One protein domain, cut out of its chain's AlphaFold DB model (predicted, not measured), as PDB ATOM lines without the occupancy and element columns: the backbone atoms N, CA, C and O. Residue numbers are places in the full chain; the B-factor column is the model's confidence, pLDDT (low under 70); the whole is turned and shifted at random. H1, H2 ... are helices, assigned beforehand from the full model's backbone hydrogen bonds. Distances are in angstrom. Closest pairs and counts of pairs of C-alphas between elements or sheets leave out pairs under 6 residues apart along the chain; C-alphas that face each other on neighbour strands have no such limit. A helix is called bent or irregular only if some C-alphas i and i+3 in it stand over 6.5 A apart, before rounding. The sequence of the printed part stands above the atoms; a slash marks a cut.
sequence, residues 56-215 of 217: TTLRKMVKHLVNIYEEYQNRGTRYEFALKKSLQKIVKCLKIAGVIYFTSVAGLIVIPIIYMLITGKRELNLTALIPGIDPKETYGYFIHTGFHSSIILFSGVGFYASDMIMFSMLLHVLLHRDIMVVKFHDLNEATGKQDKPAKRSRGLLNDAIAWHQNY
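Overview. This is residues 56 to 215 of the 217 residues of an uncharacterized protein of Glossina fuscipes fuscipes (UniProt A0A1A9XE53). A long rod is built on two long helices side by side, H2a and H3, running opposite ways, with H3 reaching along most of its length. At one end of the rod H4 folds back along residues 180 to 191 of H3, and at the other end lie the short arm H2b and the loop of residues 120 to 137; between the two ends H1 makes a V with H2a, its residues 69 to 73 meeting residues 79 to 83 of H2a, and slants past H3 with Met 61 near Met 169. The printed part has 160 residues with four named helices, H1, H2, H3 and H4 in that order, and no named strand; the class is all helix. The whole is extended, with a radius of gyration of the C-alphas of 26.2 A and spans of 88 by 34 by 20 A.

Arrangement. Start at H1, residues 56 to 73, and go on to H2, residues 77 to 119, assigned as one helix by its hydrogen bonds but bent, with C-alphas 109 and 112 lying 6.5 A apart. Its arms, H2a, residues 77 to 109, and H2b, residues 112 to 119, stand at a steep tilt of 41 degrees. H1 touches H2a with residues 69 to 73 alone, at a steep tilt of 46 degrees, opposite ways; the closest C-alphas, of Gln 73 and Glu 80, are 4.8 A apart. H3, residues 138 to 191, touches H2a at a shallow tilt of 17 degrees, opposite ways, and their closest C-alphas, of Ser 86 and Leu 175, are 5.3 A apart. H1 and H3 are close but not clearly touching, with the C-alphas of Met 61 and Met 169 closest at 7.6 A. H4, residues 198 to 213, forms a helical hairpin with H3, touching residues 180 to 191 alone at a shallow tilt of 24 degrees; the closest C-alphas, of Leu 187 and Leu 204, are 5.7 A apart. H4 is apart from H1, H2a and H2b, and H2b is apart from H1 and H3. Every O i to N i+4 pair is within hydrogen-bond range in H1, H2a, H2b and H4, and 47 of 50 are in H3.

Along the chain. Find C-alpha 56 at (241.681, 296.234, 168.974), where H1 begins; it is 25.7 A long. H2a measures 47.3 A and H2b 10.2 A. From C-alpha 138 at (282.063, 325.504, 169.755), H3 runs 78.9 A, with a kink of 26 degrees near residue 168. H4, 22.4 A long, ends at C-alpha 213, (232.243, 288.084, 152.601).

Size, cuts and confidence. Look at Glu 137 and Asp 195 for the two C-alphas farthest apart, 88.3 A. The printed part has no cut. The link from H1 to H2 is tight, that from H3 to H4 short, and that from H2 to H3, 18 residues, long. The mean pLDDT of the printed part is 88.7, with residues 194 to 198 and residue 215 under 70.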
ATOM      1  N   THR A  56     242.423 297.498 169.061       93.06
ATOM      2  CA  THR A  56     241.681 296.234 168.974       93.06
ATOM      3  C   THR A  56     241.497 295.818 167.521       93.06
ATOM      4  O   THR A  56     241.783 294.671 167.187       93.06
ATOM      5  N   THR A  57     241.103 296.749 166.654       90.44
ATOM      6  CA  THR A  57     240.981 296.537 165.207       90.44
ATOM      7  C   THR A  57     242.318 296.136 164.597       90.44
ATOM      8  O   THR A  57     242.396 295.114 163.926       90.44
ATOM      9  N   LEU A  58     243.402 296.846 164.916       89.44
ATOM     10  CA  LEU A  58     244.739 296.519 164.408       89.44
ATOM     11  C   LEU A  58     245.191 295.114 164.818       89.44
ATOM     12  O   LEU A  58     245.680 294.355 163.986       89.44
ATOM     13  N   ARG A  59     244.971 294.726 166.079       91.00
ATOM     14  CA  ARG A  59     245.263 293.360 166.546       91.00
ATOM     15  C   ARG A  59     244.420 292.313 165.818       91.00
ATOM     16  O   ARG A  59     244.948 291.258 165.479       91.00
ATOM     17  N   LYS A  60     243.137 292.597 165.560       91.38
ATOM     18  CA  LYS A  60     242.269 291.717 164.762       91.38
ATOM     19  C   LYS A  60     242.783 291.576 163.329       91.38
ATOM     20  O   LYS A  60     242.844 290.454 162.849       91.38
ATOM     21  N   MET A  61     243.216 292.664 162.687       89.06
ATOM     22  CA  MET A  61     243.787 292.627 161.334       89.06
ATOM     23  C   MET A  61     245.077 291.800 161.275       89.06
ATOM     24  O   MET A  61     245.209 290.948 160.401       89.06
ATOM     25  N   VAL A  62     245.997 291.984 162.233       90.00
ATOM     26  CA  VAL A  62     247.214 291.152 162.336       90.00
ATOM     27  C   VAL A  62     246.844 289.680 162.518       90.00
ATOM     28  O   VAL A  62     247.379 288.822 161.824       90.00
ATOM     29  N   LYS A  63     245.919 289.374 163.436       91.88
ATOM     30  CA  LYS A  63     245.502 287.992 163.701       91.88
ATOM     31  C   LYS A  63     244.838 287.357 162.479       91.88
ATOM     32  O   LYS A  63     245.149 286.221 162.145       91.88
ATOM     33  N   HIS A  64     243.962 288.095 161.800       89.62
ATOM     34  CA  HIS A  64     243.332 287.658 160.555       89.62
ATOM     35  C   HIS A  64     244.384 287.302 159.510       89.62
ATOM     36  O   HIS A  64     244.326 286.237 158.907       89.62
ATOM     37  N   LEU A  65     245.405 288.144 159.363       89.69
ATOM     38  CA  LEU A  65     246.494 287.874 158.445       89.69
ATOM     39  C   LEU A  65     247.256 286.588 158.791       89.69
ATOM     40  O   LEU A  65     247.505 285.781 157.899       89.69
ATOM     41  N   VAL A  66     247.612 286.390 160.063       91.56
ATOM     42  CA  VAL A  66     248.287 285.166 160.526       91.56
ATOM     43  C   VAL A  66     247.455 283.933 160.179       91.56
ATOM     44  O   VAL A  66     247.983 283.010 159.565       91.56
ATOM     45  N   ASN A  67     246.148 283.965 160.452       91.44
ATOM     46  CA  ASN A  67     245.246 282.861 160.128       91.44
ATOM     47  C   ASN A  67     245.235 282.537 158.622       91.44
ATOM     48  O   ASN A  67     245.203 281.367 158.249       91.44
ATOM     49  N   ILE A  68     245.292 283.549 157.744       91.12
ATOM     50  CA  ILE A  68     245.370 283.331 156.288       91.12
ATOM     51  C   ILE A  68     246.661 282.596 155.923       91.12
ATOM     52  O   ILE A  68     246.635 281.657 155.130       91.12
ATOM     53  N   TYR A  69     247.800 283.007 156.481       91.56
ATOM     54  CA  TYR A  69     249.053 282.306 156.213       91.56
ATOM     55  C   TYR A  69     249.009 280.868 156.741       91.56
ATOM     56  O   TYR A  69     249.353 279.955 155.996       91.56
ATOM     57  N   GLU A  70     248.520 280.647 157.961       92.00
ATOM     58  CA  GLU A  70     248.402 279.308 158.553       92.00
ATOM     59  C   GLU A  70     247.491 278.377 157.738       92.00
ATOM     60  O   GLU A  70     247.856 277.228 157.482       92.00
ATOM     61  N   GLU A  71     246.336 278.865 157.279       90.69
ATOM     62  CA  GLU A  71     245.377 278.067 156.508       90.69
ATOM     63  C   GLU A  71     245.895 277.753 155.096       90.69
ATOM     64  O   GLU A  71     245.845 276.610 154.636       90.69
ATOM     65  N   TYR A  72     246.380 278.768 154.377       90.69
ATOM     66  CA  TYR A  72     246.625 278.654 152.938       90.69
ATOM     67  C   TYR A  72     248.045 278.212 152.582       90.69
ATOM     68  O   TYR A  72     248.261 277.755 151.459       90.69
ATOM     69  N   GLN A  73     249.005 278.275 153.512       91.69
ATOM     70  CA  GLN A  73     250.377 277.827 153.253       91.69
ATOM     71  C   GLN A  73     250.451 276.320 152.968       91.69
ATOM     72  O   GLN A  73     251.228 275.905 152.115       91.69
ATOM     73  N   ASN A  74     249.600 275.515 153.613       88.81
ATOM     74  CA  ASN A  74     249.596 274.054 153.467       88.81
ATOM     75  C   ASN A  74     248.480 273.529 152.544       88.81
ATOM     76  O   ASN A  74     248.358 272.323 152.337       88.81
ATOM     77  N   ARG A  75     247.654 274.417 151.972       87.69
ATOM     78  CA  ARG A  75     246.468 274.046 151.177       87.69
ATOM     79  C   ARG A  75     246.797 273.644 149.733       87.69
ATOM     80  O   ARG A  75     245.958 273.068 149.046       87.69
ATOM     81  N   GLY A  76     248.014 273.935 149.270       89.94
ATOM     82  CA  GLY A  76     248.534 273.508 147.971       89.94
ATOM     83  C   GLY A  76     249.558 274.479 147.384       89.94
ATOM     84  O   GLY A  76     249.609 275.653 147.750       89.94
ATOM     85  N   THR A  77     250.333 274.007 146.406       91.12
ATOM     86  CA  THR A  77     251.446 274.764 145.802       91.12
ATOM     87  C   THR A  77     251.011 276.087 145.160       91.12
ATOM     88  O   THR A  77     251.744 277.072 145.223       91.12
ATOM     89  N   ARG A  78     249.799 276.156 144.585       92.31
ATOM     90  CA  ARG A  78     249.241 277.400 144.013       92.31
ATOM     91  C   ARG A  78     248.971 278.466 145.084       92.31
ATOM     92  O   ARG A  78     249.263 279.639 144.855       92.31
ATOM     93  N   TYR A  79     248.444 278.068 146.243       93.44
ATOM     94  CA  TYR A  79     248.170 278.979 147.361       93.44
ATOM     95  C   TYR A  79     249.466 279.447 148.022       93.44
ATOM     96  O   TYR A  79     249.647 280.645 148.238       93.44
ATOM     97  N   GLU A  80     250.410 278.530 148.246       93.44
ATOM     98  CA  GLU A  80     251.747 278.860 148.746       93.44
ATOM     99  C   GLU A  80     252.458 279.866 147.824       93.44
ATOM    100  O   GLU A  80     253.031 280.859 148.285       93.44
ATOM    101  N   PHE A  81     252.373 279.664 146.506       93.31
ATOM    102  CA  PHE A  81     252.929 280.594 145.528       93.31
ATOM    103  C   PHE A  81     252.275 281.983 145.604       93.31
ATOM    104  O   PHE A  81     252.982 282.992 145.588       93.31
ATOM    105  N   ALA A  82     250.944 282.060 145.729       93.25
ATOM    106  CA  ALA A  82     250.221 283.327 145.872       93.25
ATOM    107  C   ALA A  82     250.617 284.089 147.153       93.25
ATOM    108  O   ALA A  82     250.849 285.305 147.105       93.25
ATOM    109  N   LEU A  83     250.774 283.372 148.273       93.38
ATOM    110  CA  LEU A  83     251.264 283.916 149.543       93.38
ATOM    111  C   LEU A  83     252.682 284.480 149.391       93.38
ATOM    112  O   LEU A  83     252.916 285.654 149.687       93.38
ATOM    113  N   LYS A  84     253.618 283.686 148.853       92.94
ATOM    114  CA  LYS A  84     255.013 284.109 148.637       92.94
ATOM    115  C   LYS A  84     255.111 285.312 147.704       92.94
ATOM    116  O   LYS A  84     255.829 286.261 148.009       92.94
ATOM    117  N   LYS A  85     254.368 285.310 146.595       92.88
ATOM    118  CA  LYS A  85     254.329 286.422 145.633       92.88
ATOM    119  C   LYS A  85     253.860 287.719 146.292       92.88
ATOM    120  O   LYS A  85     254.445 288.777 146.057       92.88
ATOM    121  N   SER A  86     252.818 287.650 147.115       90.75
ATOM    122  CA  SER A  86     252.293 288.810 147.842       90.75
ATOM    123  C   SER A  86     253.286 289.315 148.885       90.75
ATOM    124  O   SER A  86     253.590 290.507 148.923       90.75
ATOM    125  N   LEU A  87     253.868 288.403 149.668       91.62
ATOM    126  CA  LEU A  87     254.879 288.729 150.668       91.62
ATOM    127  C   LEU A  87     256.117 289.384 150.040       91.62
ATOM    128  O   LEU A  87     256.598 290.396 150.542       91.62
ATOM    129  N   GLN A  88     256.604 288.867 148.910       93.25
ATOM    130  CA  GLN A  88     257.740 289.446 148.189       93.25
ATOM    131  C   GLN A  88     257.472 290.887 147.741       93.25
ATOM    132  O   GLN A  88     258.358 291.735 147.861       93.25
ATOM    133  N   LYS A  89     256.258 291.190 147.261       90.69
ATOM    134  CA  LYS A  89     255.866 292.563 146.901       90.69
ATOM    135  C   LYS A  89     255.882 293.485 148.120       90.69
ATOM    136  O   LYS A  89     256.441 294.576 148.034       90.69
ATOM    137  N   ILE A  90     255.317 293.032 149.243       91.38
ATOM    138  CA  ILE A  90     255.290 293.786 150.505       91.38
ATOM    139  C   ILE A  90     256.720 294.058 150.975       91.38
ATOM    140  O   ILE A  90     257.109 295.212 151.113       91.38
ATOM    141  N   VAL A  91     257.553 293.023 151.106       92.38
ATOM    142  CA  VAL A  91     258.953 293.157 151.540       92.38
ATOM    143  C   VAL A  91     259.752 294.073 150.611       92.38
ATOM    144  O   VAL A  91     260.555 294.874 151.085       92.38
ATOM    145  N   LYS A  92     259.539 293.997 149.291       92.88
ATOM    146  CA  LYS A  92     260.190 294.902 148.335       92.88
ATOM    147  C   LYS A  92     259.776 296.357 148.567       92.88
ATOM    148  O   LYS A  92     260.643 297.225 148.569       92.88
ATOM    149  N   CYS A  93     258.488 296.617 148.794       91.12
ATOM    150  CA  CYS A  93     257.988 297.952 149.117       91.12
ATOM    151  C   CYS A  93     258.604 298.486 150.421       91.12
ATOM    152  O   CYS A  93     259.145 299.589 150.423       91.12
ATOM    153  N   LEU A  94     258.633 297.665 151.479       92.12
ATOM    154  CA  LEU A  94     259.247 298.011 152.766       92.12
ATOM    155  C   LEU A  94     260.735 298.359 152.615       92.12
ATOM    156  O   LEU A  94     261.192 299.360 153.156       92.12
ATOM    157  N   LYS A  95     261.490 297.575 151.836       93.75
ATOM    158  CA  LYS A  95     262.915 297.839 151.571       93.75
ATOM    159  C   LYS A  95     263.134 299.162 150.839       93.75
ATOM    160  O   LYS A  95     264.011 299.922 151.233       93.75
ATOM    161  N   ILE A  96     262.346 299.440 149.796       94.62
ATOM    162  CA  ILE A  96     262.444 300.698 149.037       94.62
ATOM    163  C   ILE A  96     262.135 301.889 149.949       94.62
ATOM    164  O   ILE A  96     262.911 302.841 149.988       94.62
ATOM    165  N   ALA A  97     261.050 301.814 150.724       92.69
ATOM    166  CA  ALA A  97     260.706 302.853 151.687       92.69
ATOM    167  C   ALA A  97     261.810 303.031 152.740       92.69
ATOM    168  O   ALA A  97     262.204 304.156 153.026       92.69
ATOM    169  N   GLY A  98     262.377 301.935 153.252       93.56
ATOM    170  CA  GLY A  98     263.488 301.972 154.201       93.56
ATOM    171  C   GLY A  98     264.692 302.732 153.653       93.56
ATOM    172  O   GLY A  98     265.188 303.639 154.314       93.56
ATOM    173  N   VAL A  99     265.118 302.437 152.420       95.94
ATOM    174  CA  VAL A  99     266.226 303.163 151.773       95.94
ATOM    175  C   VAL A  99     265.934 304.663 151.694       95.94
ATOM    176  O   VAL A  99     266.803 305.460 152.042       95.94
ATOM    177  N   ILE A 100     264.719 305.059 151.304       94.94
ATOM    178  CA  ILE A 100     264.332 306.475 151.206       94.94
ATOM    179  C   ILE A 100     264.394 307.159 152.582       94.94
ATOM    180  O   ILE A 100     265.020 308.213 152.710       94.94
ATOM    181  N   TYR A 101     263.812 306.548 153.620       93.19
ATOM    182  CA  TYR A 101     263.804 307.105 154.979       93.19
ATOM    183  C   TYR A 101     265.217 307.236 155.543       93.19
ATOM    184  O   TYR A 101     265.606 308.316 155.981       93.19
ATOM    185  N   PHE A 102     266.008 306.161 155.506       94.38
ATOM    186  CA  PHE A 102     267.340 306.164 156.112       94.38
ATOM    187  C   PHE A 102     268.333 307.040 155.347       94.38
ATOM    188  O   PHE A 102     269.170 307.679 155.979       94.38
ATOM    189  N   THR A 103     268.204 307.154 154.022       96.06
ATOM    190  CA  THR A 103     269.010 308.108 153.243       96.06
ATOM    191  C   THR A 103     268.640 309.550 153.592       96.06
ATOM    192  O   THR A 103     269.528 310.381 153.762       96.06
ATOM    193  N   SER A 104     267.349 309.842 153.778       94.06
ATOM    194  CA  SER A 104     266.884 311.174 154.198       94.06
ATOM    195  C   SER A 104     267.390 311.533 155.598       94.06
ATOM    196  O   SER A 104     267.932 312.614 155.802       94.06
ATOM    197  N   VAL A 105     267.284 310.603 156.552       94.38
ATOM    198  CA  VAL A 105     267.794 310.754 157.926       94.38
ATOM    199  C   VAL A 105     269.305 310.979 157.935       94.38
ATOM    200  O   VAL A 105     269.779 311.909 158.584       94.38
ATOM    201  N   ALA A 106     270.059 310.166 157.192       95.25
ATOM    202  CA  ALA A 106     271.504 310.330 157.071       95.25
ATOM    203  C   ALA A 106     271.858 311.683 156.445       95.25
ATOM    204  O   ALA A 106     272.727 312.379 156.958       95.25
ATOM    205  N   GLY A 107     271.146 312.093 155.390       94.12
ATOM    206  CA  GLY A 107     271.322 313.394 154.752       94.12
ATOM    207  C   GLY A 107     271.117 314.554 155.724       94.12
ATOM    208  O   GLY A 107     271.987 315.412 155.829       94.12
ATOM    209  N   LEU A 108     270.029 314.546 156.498       92.81
ATOM    210  CA  LEU A 108     269.729 315.600 157.477       92.81
ATOM    211  C   LEU A 108     270.789 315.732 158.585       92.81
ATOM    212  O   LEU A 108     270.961 316.816 159.133       92.81
ATOM    213  N   ILE A 109     271.497 314.650 158.916       92.88
ATOM    214  CA  ILE A 109     272.562 314.656 159.932       92.88
ATOM    215  C   ILE A 109     273.915 315.026 159.315       92.88
ATOM    216  O   ILE A 109     274.673 315.799 159.896       92.88
ATOM    217  N   VAL A 110     274.236 314.470 158.146       92.19
ATOM    218  CA  VAL A 110     275.568 314.565 157.535       92.19
ATOM    219  C   VAL A 110     275.749 315.859 156.738       92.19
ATOM    220  O   VAL A 110     276.838 316.429 156.768       92.19
ATOM    221  N   ILE A 111     274.715 316.350 156.044       91.50
ATOM    222  CA  ILE A 111     274.818 317.553 155.195       91.50
ATOM    223  C   ILE A 111     275.310 318.774 155.989       91.50
ATOM    224  O   ILE A 111     276.242 319.423 155.513       91.50
ATOM    225  N   PRO A 112     274.789 319.082 157.192       88.81
ATOM    226  CA  PRO A 112     275.253 320.243 157.956       88.81
ATOM    227  C   PRO A 112     276.706 320.107 158.427       88.81
ATOM    228  O   PRO A 112     277.447 321.087 158.436       88.81
ATOM    229  N   ILE A 113     277.160 318.882 158.718       89.12
ATOM    230  CA  ILE A 113     278.564 318.598 159.054       89.12
ATOM    231  C   ILE A 113     279.461 318.852 157.837       89.12
ATOM    232  O   ILE A 113     280.478 319.533 157.955       89.12
ATOM    233  N   ILE A 114     279.082 318.349 156.657       91.38
ATOM    234  CA  ILE A 114     279.816 318.603 155.407       91.38
ATOM    235  C   ILE A 114     279.854 320.106 155.109       91.38
ATOM    236  O   ILE A 114     280.911 320.647 154.789       91.38
ATOM    237  N   TYR A 115     278.719 320.792 155.246       90.81
ATOM    238  CA  TYR A 115     278.620 322.232 155.025       90.81
ATOM    239  C   TYR A 115     279.545 323.018 155.962       90.81
ATOM    240  O   TYR A 115     280.255 323.918 155.504       90.81
ATOM    241  N   MET A 116     279.611 322.632 157.240       90.38
ATOM    242  CA  MET A 116     280.544 323.207 158.209       90.38
ATOM    243  C   MET A 116     282.003 322.977 157.811       90.38
ATOM    244  O   MET A 116     282.802 323.906 157.892       90.38
ATOM    245  N   LEU A 117     282.363 321.775 157.352       90.38
ATOM    246  CA  LEU A 117     283.736 321.466 156.936       90.38
ATOM    247  C   LEU A 117     284.174 322.264 155.701       90.38
ATOM    248  O   LEU A 117     285.336 322.648 155.609       90.38
ATOM    249  N   ILE A 118     283.257 322.524 154.763       94.44
ATOM    250  CA  ILE A 118     283.557 323.256 153.523       94.44
ATOM    251  C   ILE A 118     283.587 324.771 153.756       94.44
ATOM    252  O   ILE A 118     284.467 325.458 153.244       94.44
ATOM    253  N   THR A 119     282.610 325.309 154.487       91.56
ATOM    254  CA  THR A 119     282.404 326.766 154.597       91.56
ATOM    255  C   THR A 119     282.949 327.371 155.886       91.56
ATOM    256  O   THR A 119     283.023 328.593 156.003       91.56
ATOM    257  N   GLY A 120     283.271 326.542 156.882       87.88
ATOM    258  CA  GLY A 120     283.573 326.973 158.247       87.88
ATOM    259  C   GLY A 120     282.354 327.486 159.027       87.88
ATOM    260  O   GLY A 120     282.491 327.823 160.203       87.88
ATOM    261  N   LYS A 121     281.165 327.551 158.409       86.88
ATOM    262  CA  LYS A 121     279.940 328.061 159.038       86.88
ATOM    263  C   LYS A 121     279.199 326.957 159.780       86.88
ATOM    264  O   LYS A 121     278.998 325.862 159.265       86.88
ATOM    265  N   ARG A 122     278.771 327.271 160.999       85.75
ATOM    266  CA  ARG A 122     278.061 326.359 161.896       85.75
ATOM    267  C   ARG A 122     276.564 326.596 161.799       85.75
ATOM    268  O   ARG A 122     276.037 327.481 162.460       85.75
ATOM    269  N   GLU A 123     275.909 325.789 160.977       84.56
ATOM    270  CA  GLU A 123     274.451 325.773 160.853       84.56
ATOM    271  C   GLU A 123     273.878 324.589 161.634       84.56
ATOM    272  O   GLU A 123     274.480 323.509 161.686       84.56
ATOM    273  N   LEU A 124     272.728 324.804 162.268       84.88
ATOM    274  CA  LEU A 124     272.022 323.781 163.037       84.88
ATOM    275  C   LEU A 124     271.106 322.945 162.134       84.88
ATOM    276  O   LEU A 124     270.559 323.439 161.151       84.88
ATOM    277  N   ASN A 125     270.904 321.676 162.499       80.44
ATOM    278  CA  ASN A 125     270.082 320.743 161.719       80.44
ATOM    279  C   ASN A 125     268.581 321.030 161.877       80.44
ATOM    280  O   ASN A 125     267.794 320.773 160.968       80.44
ATOM    281  N   LEU A 126     268.182 321.504 163.060       84.19
ATOM    282  CA  LEU A 126     266.809 321.839 163.415       84.19
ATOM    283  C   LEU A 126     266.760 323.208 164.093       84.19
ATOM    284  O   LEU A 126     267.674 323.612 164.811       84.19
ATOM    285  N   THR A 127     265.631 323.884 163.945       83.00
ATOM    286  CA  THR A 127     265.337 325.160 164.602       83.00
ATOM    287  C   THR A 127     264.780 324.882 166.001       83.00
ATOM    288  O   THR A 127     263.583 324.991 166.248       83.00
ATOM    289  N   ALA A 128     265.648 324.394 166.895       85.50
ATOM    290  CA  ALA A 128     265.302 324.034 168.271       85.50
ATOM    291  C   ALA A 128     266.466 324.323 169.235       85.50
ATOM    292  O   ALA A 128     267.353 323.493 169.424       85.50
ATOM    293  N   LEU A 129     266.456 325.500 169.850       90.88
ATOM    294  CA  LEU A 129     267.487 325.983 170.759       90.88
ATOM    295  C   LEU A 129     267.243 325.514 172.198       90.88
ATOM    296  O   LEU A 129     266.283 325.930 172.849       90.88
ATOM    297  N   ILE A 130     268.165 324.704 172.717       91.56
ATOM    298  CA  ILE A 130     268.300 324.396 174.143       91.56
ATOM    299  C   ILE A 130     268.521 325.695 174.949       91.56
ATOM    300  O   ILE A 130     269.488 326.415 174.682       91.56
ATOM    301  N   PRO A 131     267.661 326.004 175.938       90.00
ATOM    302  CA  PRO A 131     267.826 327.187 176.777       90.00
ATOM    303  C   PRO A 131     269.155 327.180 177.537       90.00
ATOM    304  O   PRO A 131     269.558 326.155 178.086       90.00
ATOM    305  N   GLY A 132     269.811 328.340 177.603       87.81
ATOM    306  CA  GLY A 132     271.057 328.521 178.354       87.81
ATOM    307  C   GLY A 132     272.319 327.976 177.678       87.81
ATOM    308  O   GLY A 132     273.379 328.018 178.293       87.81
ATOM    309  N   ILE A 133     272.233 327.483 176.436       91.56
ATOM    310  CA  ILE A 133     273.388 327.002 175.664       91.56
ATOM    311  C   ILE A 133     273.494 327.805 174.367       91.56
ATOM    312  O   ILE A 133     272.635 327.675 173.494       91.56
ATOM    313  N   ASP A 134     274.558 328.595 174.214       89.19
ATOM    314  CA  ASP A 134     274.784 329.397 173.006       89.19
ATOM    315  C   ASP A 134     275.255 328.507 171.834       89.19
ATOM    316  O   ASP A 134     276.331 327.905 171.911       89.19
ATOM    317  N   PRO A 135     274.493 328.402 170.726       87.38
ATOM    318  CA  PRO A 135     274.901 327.622 169.556       87.38
ATOM    319  C   PRO A 135     276.103 328.208 168.797       87.38
ATOM    320  O   PRO A 135     276.677 327.512 167.960       87.38
ATOM    321  N   LYS A 136     276.492 329.466 169.046       88.06
ATOM    322  CA  LYS A 136     277.655 330.101 168.401       88.06
ATOM    323  C   LYS A 136     278.973 329.605 168.994       88.06
ATOM    324  O   LYS A 136     279.983 329.521 168.287       88.06
ATOM    325  N   GLU A 137     278.969 329.231 170.270       90.94
ATOM    326  CA  GLU A 137     280.124 328.625 170.922       90.94
ATOM    327  C   GLU A 137     280.403 327.224 170.365       90.94
ATOM    328  O   GLU A 137     279.492 326.469 170.036       90.94
ATOM    329  N   THR A 138     281.677 326.829 170.286       89.38
ATOM    330  CA  THR A 138     282.063 325.504 169.755       89.38
ATOM    331  C   THR A 138     281.417 324.364 170.528       89.38
ATOM    332  O   THR A 138     280.886 323.437 169.926       89.38
ATOM    333  N   TYR A 139     281.449 324.438 171.857       91.44
ATOM    334  CA  TYR A 139     280.866 323.405 172.703       91.44
ATOM    335  C   TYR A 139     279.337 323.393 172.604       91.44
ATOM    336  O   TYR A 139     278.744 322.330 172.415       91.44
ATOM    337  N   GLY A 140     278.709 324.572 172.643       91.75
ATOM    338  CA  GLY A 140     277.265 324.699 172.492       91.75
ATOM    339  C   GLY A 140     276.774 324.160 171.150       91.75
ATOM    340  O   GLY A 140     275.855 323.344 171.133       91.75
ATOM    341  N   TYR A 141     277.443 324.502 170.044       91.12
ATOM    342  CA  TYR A 141     277.141 323.967 168.714       91.12
ATOM    343  C   TYR A 141     277.063 322.437 168.709       91.12
ATOM    344  O   TYR A 141     276.034 321.877 168.335       91.12
ATOM    345  N   PHE A 142     278.108 321.750 169.185       91.44
ATOM    346  CA  PHE A 142     278.131 320.284 169.185       91.44
ATOM    347  C   PHE A 142     277.058 319.667 170.092       91.44
ATOM    348  O   PHE A 142     276.525 318.608 169.752       91.44
ATOM    349  N   ILE A 143     276.692 320.326 171.199       93.75
ATOM    350  CA  ILE A 143     275.562 319.893 172.033       93.75
ATOM    351  C   ILE A 143     274.251 319.970 171.246       93.75
ATOM    352  O   ILE A 143     273.517 318.980 171.197       93.75
ATOM    353  N   HIS A 144     273.957 321.110 170.610       92.56
ATOM    354  CA  HIS A 144     272.738 321.267 169.809       92.56
ATOM    355  C   HIS A 144     272.718 320.278 168.638       92.56
ATOM    356  O   HIS A 144     271.717 319.594 168.439       92.56
ATOM    357  N   THR A 145     273.834 320.102 167.924       91.88
ATOM    358  CA  THR A 145     273.950 319.123 166.832       91.88
ATOM    359  C   THR A 145     273.702 317.694 167.314       91.88
ATOM    360  O   THR A 145     272.972 316.948 166.657       91.88
ATOM    361  N   GLY A 146     274.264 317.291 168.457       92.19
ATOM    362  CA  GLY A 146     274.032 315.966 169.040       92.19
ATOM    363  C   GLY A 146     272.572 315.753 169.452       92.19
ATOM    364  O   GLY A 146     271.980 314.708 169.158       92.19
ATOM    365  N   PHE A 147     271.961 316.770 170.064       91.44
ATOM    366  CA  PHE A 147     270.548 316.770 170.433       91.44
ATOM    367  C   PHE A 147     269.636 316.652 169.202       91.44
ATOM    368  O   PHE A 147     268.783 315.762 169.146       91.44
ATOM    369  N   HIS A 148     269.859 317.472 168.171       91.94
ATOM    370  CA  HIS A 148     269.083 317.427 166.927       91.94
ATOM    371  C   HIS A 148     269.260 316.107 166.191       91.94
ATOM    372  O   HIS A 148     268.277 315.527 165.741       91.94
ATOM    373  N   SER A 149     270.489 315.595 166.106       92.19
ATOM    374  CA  SER A 149     270.769 314.309 165.456       92.19
ATOM    375  C   SER A 149     270.038 313.163 166.150       92.19
ATOM    376  O   SER A 149     269.465 312.306 165.483       92.19
ATOM    377  N   SER A 150     269.979 313.184 167.484       90.38
ATOM    378  CA  SER A 150     269.217 312.202 168.262       90.38
ATOM    379  C   SER A 150     267.724 312.265 167.931       90.38
ATOM    380  O   SER A 150     267.113 311.232 167.661       90.38
ATOM    381  N   ILE A 151     267.145 313.472 167.879       88.44
ATOM    382  CA  ILE A 151     265.741 313.666 167.485       88.44
ATOM    383  C   ILE A 151     265.501 313.127 166.074       88.44
ATOM    384  O   ILE A 151     264.599 312.318 165.884       88.44
ATOM    385  N   ILE A 152     266.326 313.518 165.100       91.69
ATOM    386  CA  ILE A 152     266.189 313.094 163.700       91.69
ATOM    387  C   ILE A 152     266.250 311.564 163.586       91.69
ATOM    388  O   ILE A 152     265.425 310.974 162.886       91.69
ATOM    389  N   LEU A 153     267.167 310.904 164.304       91.81
ATOM    390  CA  LEU A 153     267.276 309.443 164.324       91.81
ATOM    391  C   LEU A 153     266.014 308.780 164.888       91.81
ATOM    392  O   LEU A 153     265.421 307.925 164.226       91.81
ATOM    393  N   PHE A 154     265.578 309.173 166.090       88.88
ATOM    394  CA  PHE A 154     264.402 308.572 166.726       88.88
ATOM    395  C   PHE A 154     263.120 308.844 165.937       88.88
ATOM    396  O   PHE A 154     262.320 307.928 165.729       88.88
ATOM    397  N   SER A 155     262.937 310.072 165.450       87.75
ATOM    398  CA  SER A 155     261.799 310.448 164.611       87.75
ATOM    399  C   SER A 155     261.802 309.687 163.290       87.75
ATOM    400  O   SER A 155     260.771 309.143 162.905       87.75
ATOM    401  N   GLY A 156     262.953 309.577 162.622       91.12
ATOM    402  CA  GLY A 156     263.085 308.849 161.363       91.12
ATOM    403  C   GLY A 156     262.713 307.372 161.491       91.12
ATOM    404  O   GLY A 156     261.902 306.867 160.712       91.12
ATOM    405  N   VAL A 157     263.236 306.692 162.517       91.44
ATOM    406  CA  VAL A 157     262.901 305.285 162.803       91.44
ATOM    407  C   VAL A 157     261.428 305.132 163.184       91.44
ATOM    408  O   VAL A 157     260.759 304.224 162.692       91.44
ATOM    409  N   GLY A 158     260.906 306.022 164.033       90.56
ATOM    410  CA  GLY A 158     259.515 305.989 164.480       90.56
ATOM    411  C   GLY A 158     258.517 306.188 163.338       90.56
ATOM    412  O   GLY A 158     257.551 305.428 163.225       90.56
ATOM    413  N   PHE A 159     258.768 307.160 162.454       92.25
ATOM    414  CA  PHE A 159     257.934 307.376 161.275       92.25
ATOM    415  C   PHE A 159     258.005 306.203 160.308       92.25
ATOM    416  O   PHE A 159     256.953 305.716 159.902       92.25
ATOM    417  N   TYR A 160     259.207 305.697 160.016       93.56
ATOM    418  CA  TYR A 160     259.369 304.510 159.183       93.56
ATOM    419  C   TYR A 160     258.558 303.331 159.739       93.56
ATOM    420  O   TYR A 160     257.724 302.772 159.033       93.56
ATOM    421  N   ALA A 161     258.725 302.989 161.020       91.75
ATOM    422  CA  ALA A 161     258.018 301.866 161.633       91.75
ATOM    423  C   ALA A 161     256.488 302.027 161.576       91.75
ATOM    424  O   ALA A 161     255.776 301.088 161.216       91.75
ATOM    425  N   SER A 162     255.984 303.222 161.893       91.62
ATOM    426  CA  SER A 162     254.554 303.529 161.829       91.62
ATOM    427  C   SER A 162     254.011 303.396 160.403       91.62
ATOM    428  O   SER A 162     253.046 302.665 160.162       91.62
ATOM    429  N   ASP A 163     254.657 304.043 159.436       91.69
ATOM    430  CA  ASP A 163     254.203 304.011 158.049       91.69
ATOM    431  C   ASP A 163     254.271 302.588 157.482       91.69
ATOM    432  O   ASP A 163     253.342 302.160 156.798       91.69
ATOM    433  N   MET A 164     255.292 301.798 157.837       92.00
ATOM    434  CA  MET A 164     255.416 300.413 157.371       92.00
ATOM    435  C   MET A 164     254.308 299.503 157.900       92.00
ATOM    436  O   MET A 164     253.841 298.644 157.153       92.00
ATOM    437  N   ILE A 165     253.843 299.683 159.141       88.75
ATOM    438  CA  ILE A 165     252.693 298.924 159.658       88.75
ATOM    439  C   ILE A 165     251.440 299.246 158.837       88.75
ATOM    440  O   ILE A 165     250.728 298.336 158.412       88.75
ATOM    441  N   MET A 166     251.188 300.530 158.572       87.38
ATOM    442  CA  MET A 166     250.017 300.961 157.806       87.38
ATOM    443  C   MET A 166     250.081 300.479 156.349       87.38
ATOM    444  O   MET A 166     249.124 299.884 155.856       87.38
ATOM    445  N   PHE A 167     251.224 300.654 155.679       89.12
ATOM    446  CA  PHE A 167     251.434 300.157 154.318       89.12
ATOM    447  C   PHE A 167     251.332 298.638 154.235       89.12
ATOM    448  O   PHE A 167     250.739 298.134 153.287       89.12
ATOM    449  N   SER A 168     251.847 297.898 155.221       87.62
ATOM    450  CA  SER A 168     251.722 296.437 155.245       87.62
ATOM    451  C   SER A 168     250.252 296.023 155.269       87.62
ATOM    452  O   SER A 168     249.835 295.217 154.442       87.62
ATOM    453  N   MET A 169     249.439 296.638 156.136       84.81
ATOM    454  CA  MET A 169     247.997 296.367 156.202       84.81
ATOM    455  C   MET A 169     247.278 296.679 154.888       84.81
ATOM    456  O   MET A 169     246.485 295.867 154.416       84.81
ATOM    457  N   LEU A 170     247.589 297.816 154.260       86.88
ATOM    458  CA  LEU A 170     247.008 298.201 152.971       86.88
ATOM    459  C   LEU A 170     247.420 297.241 151.847       86.88
ATOM    460  O   LEU A 170     246.587 296.795 151.059       86.88
ATOM    461  N   LEU A 171     248.698 296.870 151.780       88.50
ATOM    462  CA  LEU A 171     249.211 295.979 150.743       88.50
ATOM    463  C   LEU A 171     248.719 294.537 150.904       88.50
ATOM    464  O   LEU A 171     248.679 293.801 149.918       88.50
ATOM    465  N   HIS A 172     248.269 294.130 152.094       86.69
ATOM    466  CA  HIS A 172     247.616 292.834 152.280       86.69
ATOM    467  C   HIS A 172     246.275 292.704 151.547       86.69
ATOM    468  O   HIS A 172     245.815 291.580 151.343       86.69
ATOM    469  N   VAL A 173     245.687 293.785 151.030       87.31
ATOM    470  CA  VAL A 173     244.579 293.697 150.059       87.31
ATOM    471  C   VAL A 173     245.014 292.969 148.775       87.31
ATOM    472  O   VAL A 173     244.228 292.244 148.165       87.31
ATOM    473  N   LEU A 174     246.289 293.073 148.381       88.38
ATOM    474  CA  LEU A 174     246.822 292.331 147.234       88.38
ATOM    475  C   LEU A 174     246.872 290.824 147.498       88.38
ATOM    476  O   LEU A 174     246.598 290.048 146.588       88.38
ATOM    477  N   LEU A 175     247.176 290.414 148.735       91.19
ATOM    478  CA  LEU A 175     247.157 289.004 149.129       91.19
ATOM    479  C   LEU A 175     245.748 288.424 148.996       91.19
ATOM    480  O   LEU A 175     245.538 287.373 148.400       91.19
ATOM    481  N   HIS A 176     244.783 289.153 149.526       89.25
ATOM    482  CA  HIS A 176     243.367 288.841 149.468       89.25
ATOM    483  C   HIS A 176     242.856 288.634 148.030       89.25
ATOM    484  O   HIS A 176     242.194 287.631 147.739       89.25
ATOM    485  N   ARG A 177     243.255 289.528 147.114       90.19
ATOM    486  CA  ARG A 177     243.041 289.382 145.667       90.19
ATOM    487  C   ARG A 177     243.727 288.131 145.113       90.19
ATOM    488  O   ARG A 177     243.088 287.361 144.401       90.19
ATOM    489  N   ASP A 178     245.010 287.931 145.406       92.06
ATOM    490  CA  ASP A 178     245.792 286.823 144.846       92.06
ATOM    491  C   ASP A 178     245.220 285.453 145.297       92.06
ATOM    492  O   ASP A 178     245.107 284.549 144.472       92.06
ATOM    493  N   ILE A 179     244.735 285.311 146.542       92.62
ATOM    494  CA  ILE A 179     244.020 284.105 147.017       92.62
ATOM    495  C   ILE A 179     242.690 283.899 146.278       92.62
ATOM    496  O   ILE A 179     242.356 282.776 145.898       92.62
ATOM    497  N   MET A 180     241.935 284.973 146.034       91.88
ATOM    498  CA  MET A 180     240.670 284.901 145.296       91.88
ATOM    499  C   MET A 180     240.879 284.414 143.854       91.88
ATOM    500  O   MET A 180     240.111 283.587 143.365       91.88
ATOM    501  N   VAL A 181     241.951 284.860 143.193       92.25
ATOM    502  CA  VAL A 181     242.333 284.376 141.856       92.25
ATOM    503  C   VAL A 181     242.610 282.870 141.873       92.25
ATOM    504  O   VAL A 181     242.154 282.165 140.973       92.25
ATOM    505  N   VAL A 182     243.300 282.355 142.897       93.19
ATOM    506  CA  VAL A 182     243.545 280.906 143.026       93.19
ATOM    507  C   VAL A 182     242.232 280.139 143.219       93.19
ATOM    508  O   VAL A 182     242.012 279.147 142.526       93.19
ATOM    509  N   LYS A 183     241.316 280.624 144.068       91.62
ATOM    510  CA  LYS A 183     239.993 279.995 144.258       91.62
ATOM    511  C   LYS A 183     239.188 279.935 142.955       91.62
ATOM    512  O   LYS A 183     238.605 278.896 142.644       91.62
ATOM    513  N   PHE A 184     239.183 281.007 142.157       91.62
ATOM    514  CA  PHE A 184     238.517 281.003 140.848       91.62
ATOM    515  C   PHE A 184     239.182 280.063 139.845       91.62
ATOM    516  O   PHE A 184     238.489 279.425 139.054       91.62
ATOM    517  N   HIS A 185     240.506 279.930 139.893       91.06
ATOM    518  CA  HIS A 185     241.212 278.959 139.068       91.06
ATOM    519  C   HIS A 185     240.810 277.519 139.429       91.06
ATOM    520  O   HIS A 185     240.541 276.713 138.537       91.06
ATOM    521  N   ASP A 186     240.726 277.191 140.721       89.94
ATOM    522  CA  ASP A 186     240.281 275.870 141.181       89.94
ATOM    523  C   ASP A 186     238.824 275.587 140.780       89.94
ATOM    524  O   ASP A 186     238.495 274.464 140.386       89.94
ATOM    525  N   LEU A 187     237.960 276.608 140.830       88.94
ATOM    526  CA  LEU A 187     236.577 276.521 140.360       88.94
ATOM    527  C   LEU A 187     236.512 276.249 138.852       88.94
ATOM    528  O   LEU A 187     235.826 275.314 138.444       88.94
ATOM    529  N   ASN A 188     237.258 277.008 138.045       88.75
ATOM    530  CA  ASN A 188     237.298 276.850 136.590       88.75
ATOM    531  C   ASN A 188     237.796 275.452 136.178       88.75
ATOM    532  O   ASN A 188     237.248 274.819 135.277       88.75
ATOM    533  N   GLU A 189     238.802 274.921 136.879       87.44
ATOM    534  CA  GLU A 189     239.304 273.566 136.637       87.44
ATOM    535  C   GLU A 189     238.286 272.478 137.032       87.44
ATOM    536  O   GLU A 189     238.261 271.390 136.447       87.44
ATOM    537  N   ALA A 190     237.446 272.745 138.036       84.81
ATOM    538  CA  ALA A 190     236.384 271.836 138.454       84.81
ATOM    539  C   ALA A 190     235.187 271.848 137.492       84.81
ATOM    540  O   ALA A 190     234.606 270.790 137.266       84.81
ATOM    541  N   THR A 191     234.838 273.002 136.913       82.38
ATOM    542  CA  THR A 191     233.730 273.145 135.953       82.38
ATOM    543  C   THR A 191     234.102 272.736 134.530       82.38
ATOM    544  O   THR A 191     233.227 272.317 133.782       82.38
ATOM    545  N   GLY A 192     235.382 272.801 134.149       77.00
ATOM    546  CA  GLY A 192     235.856 272.369 132.828       77.00
ATOM    547  C   GLY A 192     235.905 270.846 132.614       77.00
ATOM    548  O   GLY A 192     236.152 270.395 131.500       77.00
ATOM    549  N   LYS A 193     235.686 270.034 133.659       74.12
ATOM    550  CA  LYS A 193     235.698 268.562 133.581       74.12
ATOM    551  C   LYS A 193     234.249 268.058 133.496       74.12
ATOM    552  O   LYS A 193     233.578 268.014 134.524       74.12
ATOM    553  N   GLN A 194     233.799 267.684 132.289       60.06
ATOM    554  CA  GLN A 194     232.401 267.321 131.965       60.06
ATOM    555  C   GLN A 194     231.785 266.234 132.877       60.06
ATOM    556  O   GLN A 194     230.587 266.287 133.128       60.06
ATOM    557  N   ASP A 195     232.591 265.333 133.453       62.06
ATOM    558  CA  ASP A 195     232.113 264.196 134.266       62.06
ATOM    559  C   ASP A 195     232.199 264.382 135.796       62.06
ATOM    560  O   ASP A 195     232.008 263.430 136.559       62.06
ATOM    561  N   LYS A 196     232.522 265.581 136.307       60.97
ATOM    562  CA  LYS A 196     232.629 265.798 137.765       60.97
ATOM    563  C   LYS A 196     231.333 266.340 138.379       60.97
ATOM    564  O   LYS A 196     230.713 267.241 137.823       60.97
ATOM    565  N   PRO A 197     230.934 265.859 139.575       62.34
ATOM    566  CA  PRO A 197     229.654 266.219 140.174       62.34
ATOM    567  C   PRO A 197     229.581 267.716 140.494       62.34
ATOM    568  O   PRO A 197     230.460 268.257 141.174       62.34
ATOM    569  N   ALA A 198     228.467 268.353 140.114       68.69
ATOM    570  CA  ALA A 198     228.143 269.761 140.389       68.69
ATOM    571  C   ALA A 198     228.312 270.161 141.872       68.69
ATOM    572  O   ALA A 198     228.566 271.323 142.194       68.69
ATOM    573  N   LYS A 199     228.238 269.185 142.787       72.25
ATOM    574  CA  LYS A 199     228.478 269.347 144.227       72.25
ATOM    575  C   LYS A 199     229.889 269.873 144.548       72.25
ATOM    576  O   LYS A 199     230.019 270.703 145.444       72.25
ATOM    577  N   ARG A 200     230.928 269.452 143.808       76.88
ATOM    578  CA  ARG A 200     232.310 269.941 143.995       76.88
ATOM    579  C   ARG A 200     232.440 271.409 143.584       76.88
ATOM    580  O   ARG A 200     232.984 272.203 144.344       76.88
ATOM    581  N   SER A 201     231.907 271.770 142.421       80.25
ATOM    582  CA  SER A 201     231.946 273.146 141.909       80.25
ATOM    583  C   SER A 201     231.135 274.098 142.790       80.25
ATOM    584  O   SER A 201     231.597 275.192 143.096       80.25
ATOM    585  N   ARG A 202     229.979 273.655 143.305       84.00
ATOM    586  CA  ARG A 202     229.185 274.424 144.276       84.00
ATOM    587  C   ARG A 202     229.938 274.667 145.588       84.00
ATOM    588  O   ARG A 202     229.865 275.766 146.124       84.00
ATOM    589  N   GLY A 203     230.688 273.678 146.082       86.62
ATOM    590  CA  GLY A 203     231.536 273.836 147.269       86.62
ATOM    591  C   GLY A 203     232.631 274.892 147.084       86.62
ATOM    592  O   GLY A 203     232.803 275.749 147.944       86.62
ATOM    593  N   LEU A 204     233.320 274.877 145.937       87.25
ATOM    594  CA  LEU A 204     234.360 275.861 145.605       87.25
ATOM    595  C   LEU A 204     233.792 277.271 145.394       87.25
ATOM    596  O   LEU A 204     234.397 278.248 145.827       87.25
ATOM    597  N   LEU A 205     232.615 277.383 144.773       87.25
ATOM    598  CA  LEU A 205     231.923 278.662 144.613       87.25
ATOM    599  C   LEU A 205     231.516 279.248 145.971       87.25
ATOM    600  O   LEU A 205     231.764 280.423 146.227       87.25
ATOM    601  N   ASN A 206     230.948 278.429 146.860       89.12
ATOM    602  CA  ASN A 206     230.594 278.859 148.212       89.12
ATOM    603  C   ASN A 206     231.832 279.296 149.011       89.12
ATOM    604  O   ASN A 206     231.768 280.298 149.712       89.12
ATOM    605  N   ASP A 207     232.960 278.591 148.879       88.19
ATOM    606  CA  ASP A 207     234.236 278.967 149.505       88.19
ATOM    607  C   ASP A 207     234.781 280.304 148.962       88.19
ATOM    608  O   ASP A 207     235.292 281.128 149.721       88.19
ATOM    609  N   ALA A 208     234.635 280.570 147.660       87.19
ATOM    610  CA  ALA A 208     235.004 281.854 147.058       87.19
ATOM    611  C   ALA A 208     234.093 283.008 147.522       87.19
ATOM    612  O   ALA A 208     234.586 284.094 147.826       87.19
ATOM    613  N   ILE A 209     232.781 282.767 147.625       87.44
ATOM    614  CA  ILE A 209     231.811 283.746 148.140       87.44
ATOM    615  C   ILE A 209     232.076 284.031 149.622       87.44
ATOM    616  O   ILE A 209     232.168 285.195 150.004       87.44
ATOM    617  N   ALA A 210     232.270 282.994 150.440       87.38
ATOM    618  CA  ALA A 210     232.586 283.140 151.860       87.38
ATOM    619  C   ALA A 210     233.893 283.918 152.064       87.38
ATOM    620  O   ALA A 210     233.953 284.827 152.891       87.38
ATOM    621  N   TRP A 211     234.917 283.635 151.250       86.38
ATOM    622  CA  TRP A 211     236.150 284.418 151.245       86.38
ATOM    623  C   TRP A 211     235.881 285.900 150.975       86.38
ATOM    624  O   TRP A 211     236.386 286.739 151.711       86.38
ATOM    625  N   HIS A 212     235.061 286.232 149.972       83.56
ATOM    626  CA  HIS A 212     234.690 287.615 149.653       83.56
ATOM    627  C   HIS A 212     233.823 288.296 150.727       83.56
ATOM    628  O   HIS A 212     233.863 289.516 150.863       83.56
ATOM    629  N   GLN A 213     233.065 287.539 151.516       82.00
ATOM    630  CA  GLN A 213     232.243 288.084 152.601       82.00
ATOM    631  C   GLN A 213     233.033 288.328 153.895       82.00
ATOM    632  O   GLN A 213     232.661 289.199 154.678       82.00
ATOM    633  N   ASN A 214     234.164 287.641 154.091       72.81
ATOM    634  CA  ASN A 214     235.030 287.803 155.268       72.81
ATOM    635  C   ASN A 214     235.713 289.186 155.385       72.81
ATOM    636  O   ASN A 214     236.426 289.425 156.356       72.81
ATOM    637  N   TYR A 215     235.503 290.099 154.431       60.19
ATOM    638  CA  TYR A 215     236.059 291.460 154.449       60.19
ATOM    639  C   TYR A 215     235.198 292.475 155.213       60.19
ATOM    640  O   TYR A 215     235.673 293.579 155.459       60.19
TER     641      TYR A 215